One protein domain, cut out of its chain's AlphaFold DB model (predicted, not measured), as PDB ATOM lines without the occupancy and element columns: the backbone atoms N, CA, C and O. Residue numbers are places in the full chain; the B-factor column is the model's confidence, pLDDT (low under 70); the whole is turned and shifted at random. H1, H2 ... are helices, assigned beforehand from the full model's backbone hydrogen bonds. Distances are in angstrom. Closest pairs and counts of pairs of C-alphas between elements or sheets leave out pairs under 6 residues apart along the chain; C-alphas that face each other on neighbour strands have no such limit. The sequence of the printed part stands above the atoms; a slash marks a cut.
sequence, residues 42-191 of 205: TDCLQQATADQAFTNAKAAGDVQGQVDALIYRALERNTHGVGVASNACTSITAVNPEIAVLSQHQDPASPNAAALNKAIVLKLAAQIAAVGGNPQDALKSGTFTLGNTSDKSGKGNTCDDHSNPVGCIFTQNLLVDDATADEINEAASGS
ATOM      1  N   THR A  42     -16.776  -1.787 -26.485       90.12
ATOM      2  CA  THR A  42     -15.682  -1.268 -25.663       90.12
ATOM      3  C   THR A  42     -15.217  -2.257 -24.599       90.12
ATOM      4  O   THR A  42     -14.065  -2.171 -24.174       90.12
ATOM      5  N   ASP A  43     -16.059  -3.213 -24.193       92.31
ATOM      6  CA  ASP A  43     -15.679  -4.250 -23.228       92.31
ATOM      7  C   ASP A  43     -14.743  -5.289 -23.842       92.31
ATOM      8  O   ASP A  43     -13.945  -5.914 -23.143       92.31
ATOM      9  N   CYS A  44     -14.754  -5.397 -25.169       93.62
ATOM     10  CA  CYS A  44     -13.880  -6.278 -25.924       93.62
ATOM     11  C   CYS A  44     -12.613  -5.620 -26.472       93.62
ATOM     12  O   CYS A  44     -11.722  -6.334 -26.933       93.62
ATOM     13  N   LEU A  45     -12.481  -4.293 -26.393       93.56
ATOM     14  CA  LEU A  45     -11.370  -3.564 -27.014       93.56
ATOM     15  C   LEU A  45      -9.990  -4.014 -26.507       93.56
ATOM     16  O   LEU A  45      -9.069  -4.187 -27.306       93.56
ATOM     17  N   GLN A  46      -9.843  -4.243 -25.198       95.44
ATOM     18  CA  GLN A  46      -8.586  -4.733 -24.620       95.44
ATOM     19  C   GLN A  46      -8.231  -6.118 -25.169       95.44
ATOM     20  O   GLN A  46      -7.097  -6.325 -25.593       95.44
ATOM     21  N   GLN A  47      -9.197  -7.043 -25.211       95.81
ATOM     22  CA  GLN A  47      -8.972  -8.383 -25.749       95.81
ATOM     23  C   GLN A  47      -8.587  -8.323 -27.225       95.81
ATOM     24  O   GLN A  47      -7.582  -8.912 -27.597       95.81
ATOM     25  N   ALA A  48      -9.332  -7.580 -28.042       95.38
ATOM     26  CA  ALA A  48      -9.056  -7.447 -29.470       95.38
ATOM     27  C   ALA A  48      -7.660  -6.855 -29.739       95.38
ATOM     28  O   ALA A  48      -6.920  -7.348 -30.588       95.38
ATOM     29  N   THR A  49      -7.274  -5.839 -28.964       96.00
ATOM     30  CA  THR A  49      -5.954  -5.202 -29.071       96.00
ATOM     31  C   THR A  49      -4.836  -6.155 -28.654       96.00
ATOM     32  O   THR A  49      -3.850  -6.289 -29.377       96.00
ATOM     33  N   ALA A  50      -4.992  -6.845 -27.518       97.62
ATOM     34  CA  ALA A  50      -4.020  -7.824 -27.038       97.62
ATOM     35  C   ALA A  50      -3.849  -8.980 -28.032       97.62
ATOM     36  O   ALA A  50      -2.735  -9.380 -28.347       97.62
ATOM     37  N   ASP A  51      -4.961  -9.478 -28.566       97.69
ATOM     38  CA  ASP A  51      -5.003 -10.584 -29.514       97.69
ATOM     39  C   ASP A  51      -4.297 -10.231 -30.828       97.69
ATOM     40  O   ASP A  51      -3.437 -10.975 -31.299       97.69
ATOM     41  N   GLN A  52      -4.567  -9.044 -31.377       96.69
ATOM     42  CA  GLN A  52      -3.877  -8.571 -32.574       96.69
ATOM     43  C   GLN A  52      -2.381  -8.332 -32.327       96.69
ATOM     44  O   GLN A  52      -1.552  -8.696 -33.166       96.69
ATOM     45  N   ALA A  53      -2.019  -7.725 -31.192       98.00
ATOM     46  CA  ALA A  53      -0.623  -7.504 -30.822       98.00
ATOM     47  C   ALA A  53       0.130  -8.836 -30.694       98.00
ATOM     48  O   ALA A  53       1.220  -8.980 -31.249       98.00
ATOM     49  N   PHE A  54      -0.491  -9.832 -30.059       98.56
ATOM     50  CA  PHE A  54       0.060 -11.173 -29.921       98.56
ATOM     51  C   PHE A  54       0.258 -11.850 -31.281       98.56
ATOM     52  O   PHE A  54       1.339 -12.371 -31.549       98.56
ATOM     53  N   THR A  55      -0.733 -11.792 -32.181       98.00
ATOM     54  CA  THR A  55      -0.596 -12.312 -33.553       98.00
ATOM     55  C   THR A  55       0.588 -11.679 -34.280       98.00
ATOM     56  O   THR A  55       1.383 -12.390 -34.899       98.00
ATOM     57  N   ASN A  56       0.736 -10.356 -34.187       97.69
ATOM     58  CA  ASN A  56       1.825  -9.636 -34.845       97.69
ATOM     59  C   ASN A  56       3.192 -10.026 -34.264       97.69
ATOM     60  O   ASN A  56       4.125 -10.302 -35.018       97.69
ATOM     61  N   ALA A  57       3.304 -10.103 -32.936       98.62
ATOM     62  CA  ALA A  57       4.532 -10.498 -32.254       98.62
ATOM     63  C   ALA A  57       4.923 -11.950 -32.572       98.62
ATOM     64  O   ALA A  57       6.078 -12.233 -32.893       98.62
ATOM     65  N   LYS A  58       3.947 -12.866 -32.597       97.88
ATOM     66  CA  LYS A  58       4.148 -14.270 -32.982       97.88
ATOM     67  C   LYS A  58       4.635 -14.399 -34.424       97.88
ATOM     68  O   LYS A  58       5.566 -15.157 -34.684       97.88
ATOM     69  N   ALA A  59       4.072 -13.622 -35.352       97.94
ATOM     70  CA  ALA A  59       4.528 -13.580 -36.742       97.94
ATOM     71  C   ALA A  59       5.959 -13.024 -36.889       97.94
ATOM     72  O   ALA A  59       6.688 -13.440 -37.787       97.94
ATOM     73  N   ALA A  60       6.369 -12.115 -36.001       98.31
ATOM     74  CA  ALA A  60       7.718 -11.553 -35.963       98.31
ATOM     75  C   ALA A  60       8.741 -12.428 -35.208       98.31
ATOM     76  O   ALA A  60       9.934 -12.132 -35.251       98.31
ATOM     77  N   GLY A  61       8.303 -13.486 -34.512       97.62
ATOM     78  CA  GLY A  61       9.159 -14.247 -33.595       97.62
ATOM     79  C   GLY A  61       9.580 -13.451 -32.352       97.62
ATOM     80  O   GLY A  61      10.573 -13.789 -31.712       97.62
ATOM     81  N   ASP A  62       8.845 -12.389 -32.018       98.62
ATOM     82  CA  ASP A  62       9.103 -11.526 -30.871       98.62
ATOM     83  C   ASP A  62       8.440 -12.114 -29.619       98.62
ATOM     84  O   ASP A  62       7.226 -12.018 -29.422       98.62
ATOM     85  N   VAL A  63       9.233 -12.792 -28.786       98.50
ATOM     86  CA  VAL A  63       8.751 -13.375 -27.523       98.50
ATOM     87  C   VAL A  63       8.376 -12.282 -26.526       98.50
ATOM     88  O   VAL A  63       7.364 -12.417 -25.845       98.50
ATOM     89  N   GLN A  64       9.133 -11.182 -26.464       98.62
ATOM     90  CA  GLN A  64       8.814 -10.098 -25.537       98.62
ATOM     91  C   GLN A  64       7.483  -9.447 -25.919       98.62
ATOM     92  O   GLN A  64       6.620  -9.292 -25.063       98.62
ATOM     93  N   GLY A  65       7.260  -9.182 -27.209       98.69
ATOM     94  CA  GLY A  65       5.981  -8.670 -27.701       98.69
ATOM     95  C   GLY A  65       4.797  -9.610 -27.431       98.69
ATOM     96  O   GLY A  65       3.694  -9.145 -27.144       98.69
ATOM     97  N   GLN A  66       5.006 -10.932 -27.463       98.81
ATOM     98  CA  GLN A  66       3.983 -11.905 -27.054       98.81
ATOM     99  C   GLN A  66       3.678 -11.794 -25.554       98.81
ATOM    100  O   GLN A  66       2.510 -11.746 -25.170       98.81
ATOM    101  N   VAL A  67       4.711 -11.715 -24.709       98.88
ATOM    102  CA  VAL A  67       4.567 -11.553 -23.253       98.88
ATOM    103  C   VAL A  67       3.856 -10.247 -22.906       98.88
ATOM    104  O   VAL A  67       2.911 -10.261 -22.120       98.88
ATOM    105  N   ASP A  68       4.239  -9.139 -23.533       98.75
ATOM    106  CA  ASP A  68       3.636  -7.828 -23.289       98.75
ATOM    107  C   ASP A  68       2.147  -7.818 -23.671       98.75
ATOM    108  O   ASP A  68       1.319  -7.265 -22.946       98.75
ATOM    109  N   ALA A  69       1.774  -8.498 -24.762       98.75
ATOM    110  CA  ALA A  69       0.376  -8.665 -25.152       98.75
ATOM    111  C   ALA A  69      -0.425  -9.507 -24.139       98.75
ATOM    112  O   ALA A  69      -1.562  -9.156 -23.810       98.75
ATOM    113  N   LEU A  70       0.164 -10.582 -23.603       98.81
ATOM    114  CA  LEU A  70      -0.454 -11.403 -22.555       98.81
ATOM    115  C   LEU A  70      -0.655 -10.602 -21.259       98.81
ATOM    116  O   LEU A  70      -1.742 -10.633 -20.682       98.81
ATOM    117  N   ILE A  71       0.358  -9.843 -20.827       98.75
ATOM    118  CA  ILE A  71       0.265  -8.963 -19.652       98.75
ATOM    119  C   ILE A  71      -0.832  -7.923 -19.875       98.75
ATOM    120  O   ILE A  71      -1.714  -7.774 -19.030       98.75
ATOM    121  N   TYR A  72      -0.844  -7.263 -21.036       98.44
ATOM    122  CA  TYR A  72      -1.858  -6.265 -21.369       98.44
ATOM    123  C   TYR A  72      -3.282  -6.835 -21.342       98.44
ATOM    124  O   TYR A  72      -4.196  -6.157 -20.872       98.44
ATOM    125  N   ARG A  73      -3.485  -8.085 -21.786       98.06
ATOM    126  CA  ARG A  73      -4.789  -8.767 -21.706       98.06
ATOM    127  C   ARG A  73      -5.273  -8.950 -20.267       98.06
ATOM    128  O   ARG A  73      -6.487  -8.942 -20.044       98.06
ATOM    129  N   ALA A  74      -4.344  -9.163 -19.341       98.25
ATOM    130  CA  ALA A  74      -4.631  -9.435 -17.942       98.25
ATOM    131  C   ALA A  74      -4.813  -8.167 -17.104       98.25
ATOM    132  O   ALA A  74      -5.468  -8.254 -16.072       98.25
ATOM    133  N   LEU A  75      -4.282  -7.011 -17.514       97.44
ATOM    134  CA  LEU A  75      -4.415  -5.762 -16.752       97.44
ATOM    135  C   LEU A  75      -5.874  -5.437 -16.411       97.44
ATOM    136  O   LEU A  75      -6.776  -5.646 -17.225       97.44
ATOM    137  N   GLU A  76      -6.084  -4.882 -15.220       95.19
ATOM    138  CA  GLU A  76      -7.376  -4.341 -14.802       95.19
ATOM    139  C   GLU A  76      -7.820  -3.222 -15.756       95.19
ATOM    140  O   GLU A  76      -7.034  -2.348 -16.135       95.19
ATOM    141  N   ARG A  77      -9.104  -3.218 -16.127       92.31
ATOM    142  CA  ARG A  77      -9.707  -2.078 -16.816       92.31
ATOM    143  C   ARG A  77     -10.328  -1.131 -15.803       92.31
ATOM    144  O   ARG A  77     -11.157  -1.534 -14.998       92.31
ATOM    145  N   ASN A  78     -10.001   0.152 -15.914       84.94
ATOM    146  CA  ASN A  78     -10.638   1.171 -15.090       84.94
ATOM    147  C   ASN A  78     -12.152   1.220 -15.373       84.94
ATOM    148  O   ASN A  78     -12.583   1.520 -16.489       84.94
ATOM    149  N   THR A  79     -12.951   0.940 -14.348       87.31
ATOM    150  CA  THR A  79     -14.423   0.955 -14.371       87.31
ATOM    151  C   THR A  79     -15.019   2.281 -13.896       87.31
ATOM    152  O   THR A  79     -16.239   2.420 -13.824       87.31
ATOM    153  N   HIS A  80     -14.172   3.274 -13.606       84.81
ATOM    154  CA  HIS A  80     -14.526   4.597 -13.088       84.81
ATOM    155  C   HIS A  80     -15.205   4.568 -11.703       84.81
ATOM    156  O   HIS A  80     -15.860   5.538 -11.313       84.81
ATOM    157  N   GLY A  81     -15.041   3.487 -10.934       89.94
ATOM    158  CA  GLY A  81     -15.598   3.369  -9.589       89.94
ATOM    159  C   GLY A  81     -14.899   2.309  -8.747       89.94
ATOM    160  O   GLY A  81     -14.655   1.203  -9.213       89.94
ATOM    161  N   VAL A  82     -14.644   2.636  -7.478       93.31
ATOM    162  CA  VAL A  82     -13.999   1.714  -6.536       93.31
ATOM    163  C   VAL A  82     -14.928   0.545  -6.221       93.31
ATOM    164  O   VAL A  82     -16.078   0.739  -5.818       93.31
ATOM    165  N   GLY A  83     -14.413  -0.671  -6.367       93.19
ATOM    166  CA  GLY A  83     -15.140  -1.916  -6.128       93.19
ATOM    167  C   GLY A  83     -16.078  -2.334  -7.258       93.19
ATOM    168  O   GLY A  83     -16.865  -3.269  -7.081       93.19
ATOM    169  N   VAL A  84     -16.014  -1.669  -8.413       93.44
ATOM    170  CA  VAL A  84     -16.808  -2.032  -9.589       93.44
ATOM    171  C   VAL A  84     -16.025  -3.034 -10.433       93.44
ATOM    172  O   VAL A  84     -14.960  -2.724 -10.961       93.44
ATOM    173  N   ALA A  85     -16.575  -4.241 -10.568       93.00
ATOM    174  CA  ALA A  85     -16.008  -5.296 -11.401       93.00
ATOM    175  C   ALA A  85     -15.988  -4.890 -12.883       93.00
ATOM    176  O   ALA A  85     -16.926  -4.268 -13.386       93.00
ATOM    177  N   SER A  86     -14.927  -5.273 -13.591       92.19
ATOM    178  CA  SER A  86     -14.791  -5.010 -15.022       92.19
ATOM    179  C   SER A  86     -15.674  -5.957 -15.833       92.19
ATOM    180  O   SER A  86     -15.613  -7.177 -15.662       92.19
ATOM    181  N   ASN A  87     -16.440  -5.412 -16.780       93.38
ATOM    182  CA  ASN A  87     -17.294  -6.200 -17.668       93.38
ATOM    183  C   ASN A  87     -16.485  -7.183 -18.519       93.38
ATOM    184  O   ASN A  87     -15.469  -6.819 -19.115       93.38
ATOM    185  N   ALA A  88     -16.960  -8.423 -18.620       91.88
ATOM    186  CA  ALA A  88     -16.341  -9.424 -19.477       91.88
ATOM    187  C   ALA A  88     -16.585  -9.121 -20.964       91.88
ATOM    188  O   ALA A  88     -17.699  -8.791 -21.369       91.88
ATOM    189  N   CYS A  89     -15.558  -9.335 -21.787       93.00
ATOM    190  CA  CYS A  89     -15.720  -9.373 -23.234       93.00
ATOM    191  C   CYS A  89     -16.499 -10.630 -23.643       93.00
ATOM    192  O   CYS A  89     -16.049 -11.746 -23.383       93.00
ATOM    193  N   THR A  90     -17.656 -10.458 -24.284       92.75
ATOM    194  CA  THR A  90     -18.521 -11.580 -24.703       92.75
ATOM    195  C   THR A  90     -18.904 -11.549 -26.179       92.75
ATOM    196  O   THR A  90     -19.399 -12.547 -26.699       92.75
ATOM    197  N   SER A  91     -18.670 -10.430 -26.870       92.00
ATOM    198  CA  SER A  91     -19.078 -10.244 -28.265       92.00
ATOM    199  C   SER A  91     -18.059 -10.758 -29.284       92.00
ATOM    200  O   SER A  91     -18.425 -10.981 -30.438       92.00
ATOM    201  N   ILE A  92     -16.805 -10.984 -28.873       90.62
ATOM    202  CA  ILE A  92     -15.752 -11.546 -29.727       90.62
ATOM    203  C   ILE A  92     -14.985 -12.657 -29.011       90.62
ATOM    204  O   ILE A  92     -14.771 -12.622 -27.796       90.62
ATOM    205  N   THR A  93     -14.495 -13.605 -29.800       91.44
ATOM    206  CA  THR A  93     -13.567 -14.647 -29.353       91.44
ATOM    207  C   THR A  93     -12.182 -14.316 -29.886       91.44
ATOM    208  O   THR A  93     -12.039 -14.035 -31.075       91.44
ATOM    209  N   ALA A  94     -11.174 -14.339 -29.016       94.81
ATOM    210  CA  ALA A  94      -9.785 -14.165 -29.429       94.81
ATOM    211  C   ALA A  94      -9.347 -15.300 -30.371       94.81
ATOM    212  O   ALA A  94      -9.714 -16.460 -30.171       94.81
ATOM    213  N   VAL A  95      -8.563 -14.966 -31.396       95.44
ATOM    214  CA  VAL A  95      -8.042 -15.931 -32.370       95.44
ATOM    215  C   VAL A  95      -6.870 -16.725 -31.800       95.44
ATOM    216  O   VAL A  95      -6.693 -17.888 -32.164       95.44
ATOM    217  N   ASN A  96      -6.085 -16.127 -30.895       97.56
ATOM    218  CA  ASN A  96      -4.982 -16.813 -30.232       97.56
ATOM    219  C   ASN A  96      -5.487 -17.495 -28.950       97.56
ATOM    220  O   ASN A  96      -6.011 -16.811 -28.061       97.56
ATOM    221  N   PRO A  97      -5.319 -18.824 -28.800       97.31
ATOM    222  CA  PRO A  97      -5.753 -19.536 -27.600       97.31
ATOM    223  C   PRO A  97      -5.061 -19.024 -26.332       97.31
ATOM    224  O   PRO A  97      -5.687 -19.005 -25.275       97.31
ATOM    225  N   GLU A  98      -3.818 -18.545 -26.443       97.81
ATOM    226  CA  GLU A  98      -3.056 -17.963 -25.336       97.81
ATOM    227  C   GLU A  98      -3.740 -16.704 -24.769       97.81
ATOM    228  O   GLU A  98      -3.713 -16.464 -23.565       97.81
ATOM    229  N   ILE A  99      -4.423 -15.931 -25.620       98.06
ATOM    230  CA  ILE A  99      -5.190 -14.739 -25.225       98.06
ATOM    231  C   ILE A  99      -6.609 -15.117 -24.786       98.06
ATOM    232  O   ILE A  99      -7.135 -14.541 -23.833       98.06
ATOM    233  N   ALA A 100      -7.226 -16.099 -25.450       96.38
ATOM    234  CA  ALA A 100      -8.608 -16.514 -25.200       96.38
ATOM    235  C   ALA A 100      -8.842 -17.069 -23.784       96.38
ATOM    236  O   ALA A 100      -9.940 -16.942 -23.244       96.38
ATOM    237  N   VAL A 101      -7.827 -17.690 -23.177       96.06
ATOM    238  CA  VAL A 101      -7.925 -18.262 -21.821       96.06
ATOM    239  C   VAL A 101      -7.788 -17.226 -20.703       96.06
ATOM    240  O   VAL A 101      -8.040 -17.549 -19.535       96.06
ATOM    241  N   LEU A 102      -7.374 -16.003 -21.041       97.12
ATOM    242  CA  LEU A 102      -7.123 -14.934 -20.087       97.12
ATOM    243  C   LEU A 102      -8.348 -14.035 -19.911       97.12
ATOM    244  O   LEU A 102      -9.086 -13.726 -20.845       97.12
ATOM    245  N   SER A 103      -8.507 -13.555 -18.683       95.06
ATOM    246  CA  SER A 103      -9.443 -12.499 -18.310       95.06
ATOM    247  C   SER A 103      -8.685 -11.367 -17.622       95.06
ATOM    248  O   SER A 103      -7.586 -11.575 -17.116       95.06
ATOM    249  N   GLN A 104      -9.282 -10.180 -17.589       96.00
ATOM    250  CA  GLN A 104      -8.726  -9.015 -16.901       96.00
ATOM    251  C   GLN A 104      -8.852  -9.138 -15.378       96.00
ATOM    252  O   GLN A 104      -9.848  -9.684 -14.881       96.00
ATOM    253  N   HIS A 105      -7.882  -8.580 -14.658       97.19
ATOM    254  CA  HIS A 105      -7.983  -8.333 -13.224       97.19
ATOM    255  C   HIS A 105      -9.239  -7.516 -12.910       97.19
ATOM    256  O   HIS A 105      -9.753  -6.760 -13.738       97.19
ATOM    257  N   GLN A 106      -9.755  -7.715 -11.706       96.62
ATOM    258  CA  GLN A 106     -10.862  -6.959 -11.147       96.62
ATOM    259  C   GLN A 106     -10.333  -5.894 -10.197       96.62
ATOM    260  O   GLN A 106      -9.282  -6.088  -9.579       96.62
ATOM    261  N   ASP A 107     -11.117  -4.825 -10.028       95.94
ATOM    262  CA  ASP A 107     -10.863  -3.820  -9.001       95.94
ATOM    263  C   ASP A 107     -10.672  -4.526  -7.644       95.94
ATOM    264  O   ASP A 107     -11.527  -5.345  -7.267       95.94
ATOM    265  N   PRO A 108      -9.589  -4.247  -6.899       95.25
ATOM    266  CA  PRO A 108      -9.256  -4.965  -5.666       95.25
ATOM    267  C   PRO A 108     -10.315  -4.875  -4.558       95.25
ATOM    268  O   PRO A 108     -10.353  -5.726  -3.669       95.25
ATOM    269  N   ALA A 109     -11.175  -3.855  -4.586       95.62
ATOM    270  CA  ALA A 109     -12.287  -3.688  -3.654       95.62
ATOM    271  C   ALA A 109     -13.582  -4.378  -4.127       95.62
ATOM    272  O   ALA A 109     -14.593  -4.333  -3.417       95.62
ATOM    273  N   SER A 110     -13.586  -5.012  -5.305       95.06
ATOM    274  CA  SER A 110     -14.740  -5.763  -5.798       95.06
ATOM    275  C   SER A 110     -14.886  -7.127  -5.098       95.06
ATOM    276  O   SER A 110     -13.923  -7.683  -4.555       95.06
ATOM    277  N   PRO A 111     -16.099  -7.711  -5.076       95.44
ATOM    278  CA  PRO A 111     -16.318  -9.009  -4.448       95.44
ATOM    279  C   PRO A 111     -15.447 -10.116  -5.058       95.44
ATOM    280  O   PRO A 111     -15.469 -10.348  -6.264       95.44
ATOM    281  N   ASN A 112     -14.737 -10.857  -4.203       95.25
ATOM    282  CA  ASN A 112     -13.838 -11.962  -4.570       95.25
ATOM    283  C   ASN A 112     -12.618 -11.572  -5.431       95.25
ATOM    284  O   ASN A 112     -11.953 -12.473  -5.947       95.25
ATOM    285  N   ALA A 113     -12.289 -10.277  -5.553       95.75
ATOM    286  CA  ALA A 113     -11.195  -9.790  -6.399       95.75
ATOM    287  C   ALA A 113      -9.871 -10.513  -6.137       95.75
ATOM    288  O   ALA A 113      -9.285 -11.049  -7.066       95.75
ATOM    289  N   ALA A 114      -9.451 -10.637  -4.874       96.25
ATOM    290  CA  ALA A 114      -8.182 -11.280  -4.523       96.25
ATOM    291  C   ALA A 114      -8.062 -12.724  -5.055       96.25
ATOM    292  O   ALA A 114      -7.026 -13.115  -5.585       96.25
ATOM    293  N   ALA A 115      -9.130 -13.523  -4.954       97.62
ATOM    294  CA  ALA A 115      -9.118 -14.899  -5.449       97.62
ATOM    295  C   ALA A 115      -9.144 -14.960  -6.986       97.62
ATOM    296  O   ALA A 115      -8.472 -15.801  -7.583       97.62
ATOM    297  N   LEU A 116      -9.912 -14.071  -7.625       97.44
ATOM    298  CA  LEU A 116     -10.005 -13.990  -9.083       97.44
ATOM    299  C   LEU A 116      -8.694 -13.496  -9.703       97.44
ATOM    300  O   LEU A 116      -8.189 -14.135 -10.620       97.44
ATOM    301  N   ASN A 117      -8.121 -12.421  -9.168       98.06
ATOM    302  CA  ASN A 117      -6.865 -11.821  -9.611       98.06
ATOM    303  C   ASN A 117      -5.710 -12.811  -9.472       98.06
ATOM    304  O   ASN A 117      -5.002 -13.070 -10.441       98.06
ATOM    305  N   LYS A 118      -5.618 -13.513  -8.337       98.38
ATOM    306  CA  LYS A 118      -4.668 -14.618  -8.177       98.38
ATOM    307  C   LYS A 118      -4.824 -15.688  -9.257       98.38
ATOM    308  O   LYS A 118      -3.847 -16.087  -9.886       98.38
ATOM    309  N   ALA A 119      -6.048 -16.152  -9.514       98.25
ATOM    310  CA  ALA A 119      -6.290 -17.150 -10.557       98.25
ATOM    311  C   ALA A 119      -5.919 -16.635 -11.962       98.25
ATOM    312  O   ALA A 119      -5.459 -17.416 -12.798       98.25
ATOM    313  N   ILE A 120      -6.102 -15.338 -12.220       98.19
ATOM    314  CA  ILE A 120      -5.705 -14.679 -13.466       98.19
ATOM    315  C   ILE A 120      -4.183 -14.642 -13.597       98.19
ATOM    316  O   ILE A 120      -3.678 -15.099 -14.621       98.19
ATOM    317  N   VAL A 121      -3.448 -14.186 -12.576       98.44
ATOM    318  CA  VAL A 121      -1.974 -14.146 -12.590       98.44
ATOM    319  C   VAL A 121      -1.378 -15.530 -12.804       98.44
ATOM    320  O   VAL A 121      -0.466 -15.683 -13.611       98.44
ATOM    321  N   LEU A 122      -1.912 -16.565 -12.153       98.50
ATOM    322  CA  LEU A 122      -1.405 -17.928 -12.331       98.50
ATOM    323  C   LEU A 122      -1.657 -18.463 -13.750       98.50
ATOM    324  O   LEU A 122      -0.786 -19.108 -14.335       98.50
ATOM    325  N   LYS A 123      -2.815 -18.156 -14.351       98.25
ATOM    326  CA  LYS A 123      -3.072 -18.477 -15.765       98.25
ATOM    327  C   LYS A 123      -2.162 -17.691 -16.704       98.25
ATOM    328  O   LYS A 123      -1.673 -18.255 -17.678       98.25
ATOM    329  N   LEU A 124      -1.926 -16.415 -16.414       98.69
ATOM    330  CA  LEU A 124      -1.015 -15.568 -17.175       98.69
ATOM    331  C   LEU A 124       0.412 -16.126 -17.134       98.69
ATOM    332  O   LEU A 124       1.020 -16.295 -18.187       98.69
ATOM    333  N   ALA A 125       0.913 -16.489 -15.952       98.62
ATOM    334  CA  ALA A 125       2.224 -17.107 -15.773       98.62
ATOM    335  C   ALA A 125       2.386 -18.378 -16.618       98.62
ATOM    336  O   ALA A 125       3.401 -18.552 -17.291       98.62
ATOM    337  N   ALA A 126       1.360 -19.232 -16.637       98.38
ATOM    338  CA  ALA A 126       1.310 -20.418 -17.485       98.38
ATOM    339  C   ALA A 126       1.431 -20.078 -18.985       98.38
ATOM    340  O   ALA A 126       2.222 -20.702 -19.692       98.38
ATOM    341  N   GLN A 127       0.711 -19.058 -19.472       98.56
ATOM    342  CA  GLN A 127       0.807 -18.634 -20.877       98.56
ATOM    343  C   GLN A 127       2.160 -18.000 -21.211       98.56
ATOM    344  O   GLN A 127       2.738 -18.311 -22.251       98.56
ATOM    345  N   ILE A 128       2.699 -17.164 -20.320       98.56
ATOM    346  CA  ILE A 128       4.025 -16.557 -20.487       98.56
ATOM    347  C   ILE A 128       5.099 -17.648 -20.585       98.56
ATOM    348  O   ILE A 128       5.945 -17.599 -21.478       98.56
ATOM    349  N   ALA A 129       5.033 -18.669 -19.727       98.19
ATOM    350  CA  ALA A 129       5.927 -19.821 -19.793       98.19
ATOM    351  C   ALA A 129       5.804 -20.564 -21.134       98.19
ATOM    352  O   ALA A 129       6.812 -20.919 -21.746       98.19
ATOM    353  N   ALA A 130       4.572 -20.782 -21.603       97.38
ATOM    354  CA  ALA A 130       4.288 -21.525 -22.830       97.38
ATOM    355  C   ALA A 130       4.855 -20.853 -24.092       97.38
ATOM    356  O   ALA A 130       5.246 -21.552 -25.026       97.38
ATOM    357  N   VAL A 131       4.950 -19.518 -24.113       97.44
ATOM    358  CA  VAL A 131       5.571 -18.762 -25.218       97.44
ATOM    359  C   VAL A 131       7.083 -18.562 -25.051       97.44
ATOM    360  O   VAL A 131       7.718 -17.940 -25.901       97.44
ATOM    361  N   GLY A 132       7.680 -19.100 -23.981       97.25
ATOM    362  CA  GLY A 132       9.117 -19.012 -23.695       97.25
ATOM    363  C   GLY A 132       9.556 -17.751 -22.942       97.25
ATOM    364  O   GLY A 132      10.749 -17.455 -22.911       97.25
ATOM    365  N   GLY A 133       8.620 -17.002 -22.353       98.12
ATOM    366  CA  GLY A 133       8.901 -15.841 -21.508       98.12
ATOM    367  C   GLY A 133       9.221 -16.200 -20.052       98.12
ATOM    368  O   GLY A 133       9.155 -17.361 -19.646       98.12
ATOM    369  N   ASN A 134       9.547 -15.187 -19.241       98.25
ATOM    370  CA  ASN A 134       9.755 -15.346 -17.800       98.25
ATOM    371  C   ASN A 134       8.405 -15.326 -17.054       98.25
ATOM    372  O   ASN A 134       7.794 -14.261 -16.980       98.25
ATOM    373  N   PRO A 135       7.948 -16.427 -16.429       98.38
ATOM    374  CA  PRO A 135       6.626 -16.485 -15.795       98.38
ATOM    375  C   PRO A 135       6.413 -15.451 -14.685       98.38
ATOM    376  O   PRO A 135       5.284 -15.035 -14.444       98.38
ATOM    377  N   GLN A 136       7.494 -14.999 -14.039       98.38
ATOM    378  CA  GLN A 136       7.444 -13.965 -12.999       98.38
ATOM    379  C   GLN A 136       6.997 -12.601 -13.542       98.38
ATOM    380  O   GLN A 136       6.496 -11.774 -12.784       98.38
ATOM    381  N   ASP A 137       7.088 -12.372 -14.857       98.50
ATOM    382  CA  ASP A 137       6.555 -11.161 -15.483       98.50
ATOM    383  C   ASP A 137       5.027 -11.053 -15.357       98.50
ATOM    384  O   ASP A 137       4.488  -9.957 -15.496       98.50
ATOM    385  N   ALA A 138       4.326 -12.141 -15.011       98.50
ATOM    386  CA  ALA A 138       2.899 -12.105 -14.706       98.50
ATOM    387  C   ALA A 138       2.557 -11.142 -13.552       98.50
ATOM    388  O   ALA A 138       1.501 -10.509 -13.588       98.50
ATOM    389  N   LEU A 139       3.456 -10.962 -12.575       98.12
ATOM    390  CA  LEU A 139       3.259 -10.029 -11.455       98.12
ATOM    391  C   LEU A 139       3.162  -8.569 -11.906       98.12
ATOM    392  O   LEU A 139       2.525  -7.760 -11.241       98.12
ATOM    393  N   LYS A 140       3.698  -8.223 -13.085       97.56
ATOM    394  CA  LYS A 140       3.557  -6.874 -13.660       97.56
ATOM    395  C   LYS A 140       2.105  -6.521 -14.003       97.56
ATOM    396  O   LYS A 140       1.826  -5.353 -14.254       97.56
ATOM    397  N   SER A 141       1.201  -7.506 -14.034       97.50
ATOM    398  CA  SER A 141      -0.236  -7.282 -14.226       97.50
ATOM    399  C   SER A 141      -1.004  -6.966 -12.938       97.50
ATOM    400  O   SER A 141      -2.201  -6.689 -13.017       97.50
ATOM    401  N   GLY A 142      -0.318  -7.001 -11.789       96.50
ATOM    402  CA  GLY A 142      -0.910  -6.800 -10.475       96.50
ATOM    403  C   GLY A 142      -1.565  -5.434 -10.295       96.50
ATOM    404  O   GLY A 142      -1.387  -4.494 -11.074       96.50
ATOM    405  N   THR A 143      -2.344  -5.335  -9.227       95.25
ATOM    406  CA  THR A 143      -3.222  -4.190  -8.960       95.25
ATOM    407  C   THR A 143      -2.739  -3.375  -7.758       95.25
ATOM    408  O   THR A 143      -1.740  -3.699  -7.111       95.25
ATOM    409  N   PHE A 144      -3.417  -2.265  -7.467       95.38
ATOM    410  CA  PHE A 144      -3.172  -1.485  -6.253       95.38
ATOM    411  C   PHE A 144      -3.753  -2.181  -5.011       95.38
ATOM    412  O   PHE A 144      -4.504  -3.149  -5.085       95.38
ATOM    413  N   THR A 145      -3.466  -1.640  -3.828       94.94
ATOM    414  CA  THR A 145      -4.206  -2.023  -2.617       94.94
ATOM    415  C   THR A 145      -5.684  -1.627  -2.708       94.94
ATOM    416  O   THR A 145      -6.040  -0.618  -3.318       94.94
ATOM    417  N   LEU A 146      -6.545  -2.397  -2.038       93.44
ATOM    418  CA  LEU A 146      -7.991  -2.161  -1.966       93.44
ATOM    419  C   LEU A 146      -8.362  -0.738  -1.521       93.44
ATOM    420  O   LEU A 146      -7.951  -0.258  -0.463       93.44
ATOM    421  N   GLY A 147      -9.157  -0.068  -2.357       91.94
ATOM    422  CA  GLY A 147      -9.703   1.258  -2.089       91.94
ATOM    423  C   GLY A 147     -10.953   1.226  -1.204       91.94
ATOM    424  O   GLY A 147     -11.524   0.177  -0.907       91.94
ATOM    425  N   ASN A 148     -11.422   2.409  -0.800       93.12
ATOM    426  CA  ASN A 148     -12.679   2.553  -0.065       93.12
ATOM    427  C   ASN A 148     -13.869   2.622  -1.036       93.12
ATOM    428  O   ASN A 148     -13.987   3.580  -1.789       93.12
ATOM    429  N   THR A 149     -14.807   1.676  -0.968       92.50
ATOM    430  CA  THR A 149     -16.014   1.645  -1.827       92.50
ATOM    431  C   THR A 149     -16.979   2.820  -1.603       92.50
ATOM    432  O   THR A 149     -17.876   3.075  -2.410       92.50
ATOM    433  N   SER A 150     -16.808   3.569  -0.512       92.31
ATOM    434  CA  SER A 150     -17.528   4.824  -0.274       92.31
ATOM    435  C   SER A 150     -16.927   6.012  -1.035       92.31
ATOM    436  O   SER A 150     -17.584   7.051  -1.124       92.31
ATOM    437  N   ASP A 151     -15.717   5.879  -1.591       88.81
ATOM    438  CA  ASP A 151     -15.070   6.905  -2.408       88.81
ATOM    439  C   ASP A 151     -15.853   7.141  -3.705       88.81
ATOM    440  O   ASP A 151     -16.017   6.255  -4.543       88.81
ATOM    441  N   LYS A 152     -16.349   8.369  -3.873       87.19
ATOM    442  CA  LYS A 152     -17.101   8.797  -5.060       87.19
ATOM    443  C   LYS A 152     -16.222   9.417  -6.141       87.19
ATOM    444  O   LYS A 152     -16.729   9.714  -7.215       87.19
ATOM    445  N   SER A 153     -14.932   9.617  -5.872       87.06
ATOM    446  CA  SER A 153     -13.976  10.098  -6.871       87.06
ATOM    447  C   SER A 153     -13.571   9.012  -7.868       87.06
ATOM    448  O   SER A 153     -13.075   9.343  -8.942       87.06
ATOM    449  N   GLY A 154     -13.770   7.735  -7.512       81.31
ATOM    450  CA  GLY A 154     -13.360   6.588  -8.323       81.31
ATOM    451  C   GLY A 154     -11.847   6.357  -8.344       81.31
ATOM    452  O   GLY A 154     -11.385   5.522  -9.110       81.31
ATOM    453  N   LYS A 155     -11.070   7.089  -7.533       84.44
ATOM    454  CA  LYS A 155      -9.605   7.006  -7.538       84.44
ATOM    455  C   LYS A 155      -9.080   5.829  -6.726       84.44
ATOM    456  O   LYS A 155      -8.051   5.268  -7.090       84.44
ATOM    457  N   GLY A 156      -9.739   5.469  -5.623       87.50
ATOM    458  CA  GLY A 156      -9.212   4.445  -4.720       87.50
ATOM    459  C   GLY A 156      -7.804   4.808  -4.235       87.50
ATOM    460  O   GLY A 156      -7.526   5.971  -3.947       87.50
ATOM    461  N   ASN A 157      -6.905   3.823  -4.184       91.12
ATOM    462  CA  ASN A 157      -5.498   4.029  -3.810       91.12
ATOM    463  C   ASN A 157      -4.573   4.171  -5.033       91.12
ATOM    464  O   ASN A 157      -3.365   3.962  -4.923       91.12
ATOM    465  N   THR A 158      -5.137   4.478  -6.204       90.25
ATOM    466  CA  THR A 158      -4.361   4.626  -7.437       90.25
ATOM    467  C   THR A 158      -3.551   5.922  -7.436       90.25
ATOM    468  O   THR A 158      -3.831   6.877  -6.705       90.25
ATOM    469  N   CYS A 159      -2.536   5.961  -8.290       90.44
ATOM    470  CA  CYS A 159      -1.779   7.160  -8.612       90.44
ATOM    471  C   CYS A 159      -1.933   7.463 -10.108       90.44
ATOM    472  O   CYS A 159      -2.151   6.557 -10.910       90.44
ATOM    473  N   ASP A 160      -1.814   8.738 -10.478       88.00
ATOM    474  CA  ASP A 160      -1.884   9.187 -11.869       88.00
ATOM    475  C   ASP A 160      -0.842  10.291 -12.092       88.00
ATOM    476  O   ASP A 160      -1.085  11.469 -11.824       88.00
ATOM    477  N   ASP A 161       0.367   9.887 -12.489       90.44
ATOM    478  CA  ASP A 161       1.486  10.786 -12.785       90.44
ATOM    479  C   ASP A 161       1.889  10.647 -14.253       90.44
ATOM    480  O   ASP A 161       2.632   9.744 -14.640       90.44
ATOM    481  N   HIS A 162       1.412  11.584 -15.070       89.75
ATOM    482  CA  HIS A 162       1.621  11.599 -16.520       89.75
ATOM    483  C   HIS A 162       3.076  11.899 -16.898       89.75
ATOM    484  O   HIS A 162       3.466  11.707 -18.047       89.75
ATOM    485  N   SER A 163       3.888  12.380 -15.951       93.69
ATOM    486  CA  SER A 163       5.312  12.644 -16.166       93.69
ATOM    487  C   SER A 163       6.195  11.419 -15.927       93.69
ATOM    488  O   SER A 163       7.392  11.461 -16.212       93.69
ATOM    489  N   ASN A 164       5.614  10.320 -15.435       91.69
ATOM    490  CA  ASN A 164       6.333   9.111 -15.074       91.69
ATOM    491  C   ASN A 164       6.188   8.021 -16.151       91.69
ATOM    492  O   ASN A 164       5.189   7.301 -16.165       91.69
ATOM    493  N   PRO A 165       7.197   7.830 -17.022       91.69
ATOM    494  CA  PRO A 165       7.115   6.873 -18.124       91.69
ATOM    495  C   PRO A 165       7.164   5.406 -17.674       91.69
ATOM    496  O   PRO A 165       6.827   4.525 -18.455       91.69
ATOM    497  N   VAL A 166       7.602   5.134 -16.440       92.62
ATOM    498  CA  VAL A 166       7.633   3.776 -15.872       92.62
ATOM    499  C   VAL A 166       6.269   3.403 -15.288       92.62
ATOM    500  O   VAL A 166       5.938   2.228 -15.197       92.62
ATOM    501  N   GLY A 167       5.462   4.398 -14.920       92.44
ATOM    502  CA  GLY A 167       4.215   4.215 -14.195       92.44
ATOM    503  C   GLY A 167       4.429   4.365 -12.692       92.44
ATOM    504  O   GLY A 167       5.292   3.731 -12.075       92.44
ATOM    505  N   CYS A 168       3.609   5.216 -12.081       94.69
ATOM    506  CA  CYS A 168       3.732   5.559 -10.669       94.69
ATOM    507  C   CYS A 168       3.579   4.339  -9.744       94.69
ATOM    508  O   CYS A 168       4.259   4.284  -8.720       94.69
ATOM    509  N   ILE A 169       2.791   3.330 -10.145       95.25
ATOM    510  CA  ILE A 169       2.593   2.084  -9.394       95.25
ATOM    511  C   ILE A 169       3.915   1.352  -9.120       95.25
ATOM    512  O   ILE A 169       4.133   0.861  -8.013       95.25
ATOM    513  N   PHE A 170       4.838   1.355 -10.082       95.62
ATOM    514  CA  PHE A 170       6.142   0.711  -9.942       95.62
ATOM    515  C   PHE A 170       7.126   1.611  -9.199       95.62
ATOM    516  O   PHE A 170       7.765   1.184  -8.243       95.62
ATOM    517  N   THR A 171       7.223   2.887  -9.586       96.44
ATOM    518  CA  THR A 171       8.209   3.803  -8.981       96.44
ATOM    519  C   THR A 171       7.939   4.114  -7.511       96.44
ATOM    520  O   THR A 171       8.864   4.459  -6.783       96.44
ATOM    521  N   GLN A 172       6.681   4.005  -7.077       95.75
ATOM    522  CA  GLN A 172       6.271   4.218  -5.689       95.75
ATOM    523  C   GLN A 172       6.055   2.894  -4.942       95.75
ATOM    524  O   GLN A 172       5.657   2.921  -3.781       95.75
ATOM    525  N   ASN A 173       6.327   1.751  -5.586       95.81
ATOM    526  CA  ASN A 173       6.168   0.415  -5.011       95.81
ATOM    527  C   ASN A 173       4.757   0.179  -4.433       95.81
ATOM    528  O   ASN A 173       4.594  -0.256  -3.292       95.81
ATOM    529  N   LEU A 174       3.741   0.529  -5.224       96.06
ATOM    530  CA  LEU A 174       2.321   0.412  -4.880       96.06
ATOM    531  C   LEU A 174       1.659  -0.836  -5.480       96.06
ATOM    532  O   LEU A 174       0.498  -1.101  -5.168       96.06
ATOM    533  N   LEU A 175       2.373  -1.568  -6.342       96.88
ATOM    534  CA  LEU A 175       1.901  -2.830  -6.899       96.88
ATOM    535  C   LEU A 175       1.786  -3.874  -5.789       96.88
ATOM    536  O   LEU A 175       2.695  -4.031  -4.972       96.88
ATOM    537  N   VAL A 176       0.663  -4.582  -5.776       96.81
ATOM    538  CA  VAL A 176       0.421  -5.718  -4.896       96.81
ATOM    539  C   VAL A 176       0.525  -6.993  -5.718       96.81
ATOM    540  O   VAL A 176      -0.183  -7.153  -6.710       96.81
ATOM    541  N   ASP A 177       1.398  -7.899  -5.288       96.88
ATOM    542  CA  ASP A 177       1.527  -9.217  -5.900       96.88
ATOM    543  C   ASP A 177       0.293 -10.074  -5.574       96.88
ATOM    544  O   ASP A 177       0.004 -10.353  -4.406       96.88
ATOM    545  N   ASP A 178      -0.427 -10.527  -6.602       97.00
ATOM    546  CA  ASP A 178      -1.619 -11.375  -6.434       97.00
ATOM    547  C   ASP A 178      -1.281 -12.854  -6.139       97.00
ATOM    548  O   ASP A 178      -2.144 -13.629  -5.716       97.00
ATOM    549  N   ALA A 179      -0.031 -13.267  -6.360       97.94
ATOM    550  CA  ALA A 179       0.467 -14.621  -6.126       97.94
ATOM    551  C   ALA A 179       1.928 -14.596  -5.664       97.94
ATOM    552  O   ALA A 179       2.653 -13.639  -5.926       97.94
ATOM    553  N   THR A 180       2.385 -15.656  -4.996       98.19
ATOM    554  CA  THR A 180       3.810 -15.774  -4.651       98.19
ATOM    555  C   THR A 180       4.633 -16.267  -5.844       98.19
ATOM    556  O   THR A 180       4.117 -16.898  -6.771       98.19
ATOM    557  N   ALA A 181       5.949 -16.038  -5.797       97.44
ATOM    558  CA  ALA A 181       6.868 -16.536  -6.818       97.44
ATOM    559  C   ALA A 181       6.807 -18.069  -6.974       97.44
ATOM    560  O   ALA A 181       6.892 -18.566  -8.097       97.44
ATOM    561  N   ASP A 182       6.625 -18.807  -5.874       97.75
ATOM    562  CA  ASP A 182       6.520 -20.271  -5.885       97.75
ATOM    563  C   ASP A 182       5.245 -20.734  -6.595       97.75
ATOM    564  O   ASP A 182       5.313 -21.587  -7.476       97.75
ATOM    565  N   GLU A 183       4.102 -20.108  -6.304       98.12
ATOM    566  CA  GLU A 183       2.831 -20.426  -6.967       98.12
ATOM    567  C   GLU A 183       2.902 -20.159  -8.479       98.12
ATOM    568  O   GLU A 183       2.383 -20.933  -9.286       98.12
ATOM    569  N   ILE A 184       3.596 -19.090  -8.878       98.25
ATOM    570  CA  ILE A 184       3.861 -18.769 -10.286       98.25
ATOM    571  C   ILE A 184       4.734 -19.838 -10.945       98.25
ATOM    572  O   ILE A 184       4.429 -20.284 -12.053       98.25
ATOM    573  N   ASN A 185       5.808 -20.267 -10.279       96.44
ATOM    574  CA  ASN A 185       6.697 -21.304 -10.800       96.44
ATOM    575  C   ASN A 185       5.963 -22.646 -10.948       96.44
ATOM    576  O   ASN A 185       6.134 -23.342 -11.953       96.44
ATOM    577  N   GLU A 186       5.101 -22.987  -9.990       96.50
ATOM    578  CA  GLU A 186       4.240 -24.167 -10.059       96.50
ATOM    579  C   GLU A 186       3.279 -24.089 -11.254       96.50
ATOM    580  O   GLU A 186       3.239 -25.013 -12.072       96.50
ATOM    581  N   ALA A 187       2.569 -22.970 -11.427       95.12
ATOM    582  CA  ALA A 187       1.649 -22.768 -12.549       95.12
ATOM    583  C   ALA A 187       2.356 -22.827 -13.917       95.12
ATOM    584  O   ALA A 187       1.840 -23.425 -14.866       95.12
ATOM    585  N   ALA A 188       3.563 -22.266 -14.011       93.94
ATOM    586  CA  ALA A 188       4.389 -22.307 -15.214       93.94
ATOM    587  C   ALA A 188       4.799 -23.739 -15.592       93.94
ATOM    588  O   ALA A 188       4.733 -24.120 -16.763       93.94
ATOM    589  N   SER A 189       5.163 -24.557 -14.600       87.50
ATOM    590  CA  SER A 189       5.592 -25.945 -14.815       87.50
ATOM    591  C   SER A 189       4.480 -26.859 -15.350       87.50
ATOM    592  O   SER A 189       4.755 -27.817 -16.074       87.50
ATOM    593  N   GLY A 190       3.213 -26.532 -15.073       72.88
ATOM    594  CA  GLY A 190       2.052 -27.268 -15.576       72.88
ATOM    595  C   GLY A 190       1.801 -27.120 -17.083       72.88
ATOM    596  O   GLY A 190       1.088 -27.940 -17.661       72.88
ATOM    597  N   SER A 191       2.396 -26.118 -17.744       56.94
ATOM    598  CA  SER A 191       2.164 -25.838 -19.175       56.94
ATOM    599  C   SER A 191       3.067 -26.624 -20.129       56.94
ATOM    600  O   SER A 191       2.777 -26.716 -21.321       56.94
TER     601      SER A 191
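What this domain is: This is residues 42 to 191 of the 205 residues of an uncharacterized protein of Mycena chlorophos (UniProt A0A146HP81). Three helices, H1, H2 and H4, lie side by side in a row, each running opposite to the one before; H7 crosses H4 at the far side of the row, H5 packs on H2, H4 and H7, and little H3 packs on H1 and H2. Long loops make one end of the domain, residues 76 to 86 and 146 to 156 among them, and short H6 sits away from the other helices. The printed part has 150 residues with seven named helices, H1 to H7 in order, and no named strand; the class is all helix, though under half of the residues, 72, are in named elements. It is compact, with a radius of gyration of the C-alphas of 15.1 A and spans of 45 by 35 by 33 A.

Where its parts are: Find C-alpha 45 at (-11.370, -3.564, -27.014); from there H1, residues 45 to 60, runs 22.5 A. H2, residues 63 to 74, comes back over 16.9 A. Next look for H3, residues 97 to 100. H4, residues 113 to 130, is the longest helix; it starts at C-alpha 113 at (-11.195, -9.790, -6.399) and runs 25.4 A. H5 is residues 135 to 141, 11.6 A, and H6 residues 168 to 171. H7, residues 181 to 191, runs 16.2 A to C-alpha 191 at (2.164, -25.838, -19.175).

How they stand to each other: Start at H2, the hub. H1 and H2 form a helical hairpin and touch at a shallow tilt of 11 degrees; their closest C-alphas, Ala 50 and Ala 69, are 4.9 A apart. H3 touches H1, closest at C-alphas 51 and 99, 6.0 A, and only just touches H2, with 3 pairs of C-alphas within 8 A. H4, with residues 120 to 128 alone, touches H2 at a shallow tilt of 18 degrees, opposite ways; C-alphas 67 and 128, the closest, are 5.7 A apart. H4 and H5 form a second helical hairpin, at a steep tilt of 42 degrees, closest at C-alphas 125 and 135, 4.4 A. H7 touches H4 at a steep tilt of 53 degrees, closest at C-alphas 126 and 188, 4.3 A. H6 touches no helix. In H1, H2 and H4 every O i to N i+4 pair is within hydrogen-bond range; H7 has 6 of 7, H5 0 of 3 but 4 of 4 O i to N i+3 pairs, and H3 and H6 are too short for an O i to N i+4 pair.

The domain as a whole: The two C-alphas farthest apart, Gly 61 and Ser 150, are 46.8 A apart. The printed part has no cut. The links H2 to H3, H3 to H4 and H5 to H6 are long, the last with 26 residues. Mean pLDDT of the printed part is 94.9, and residue 191 alone is under 70.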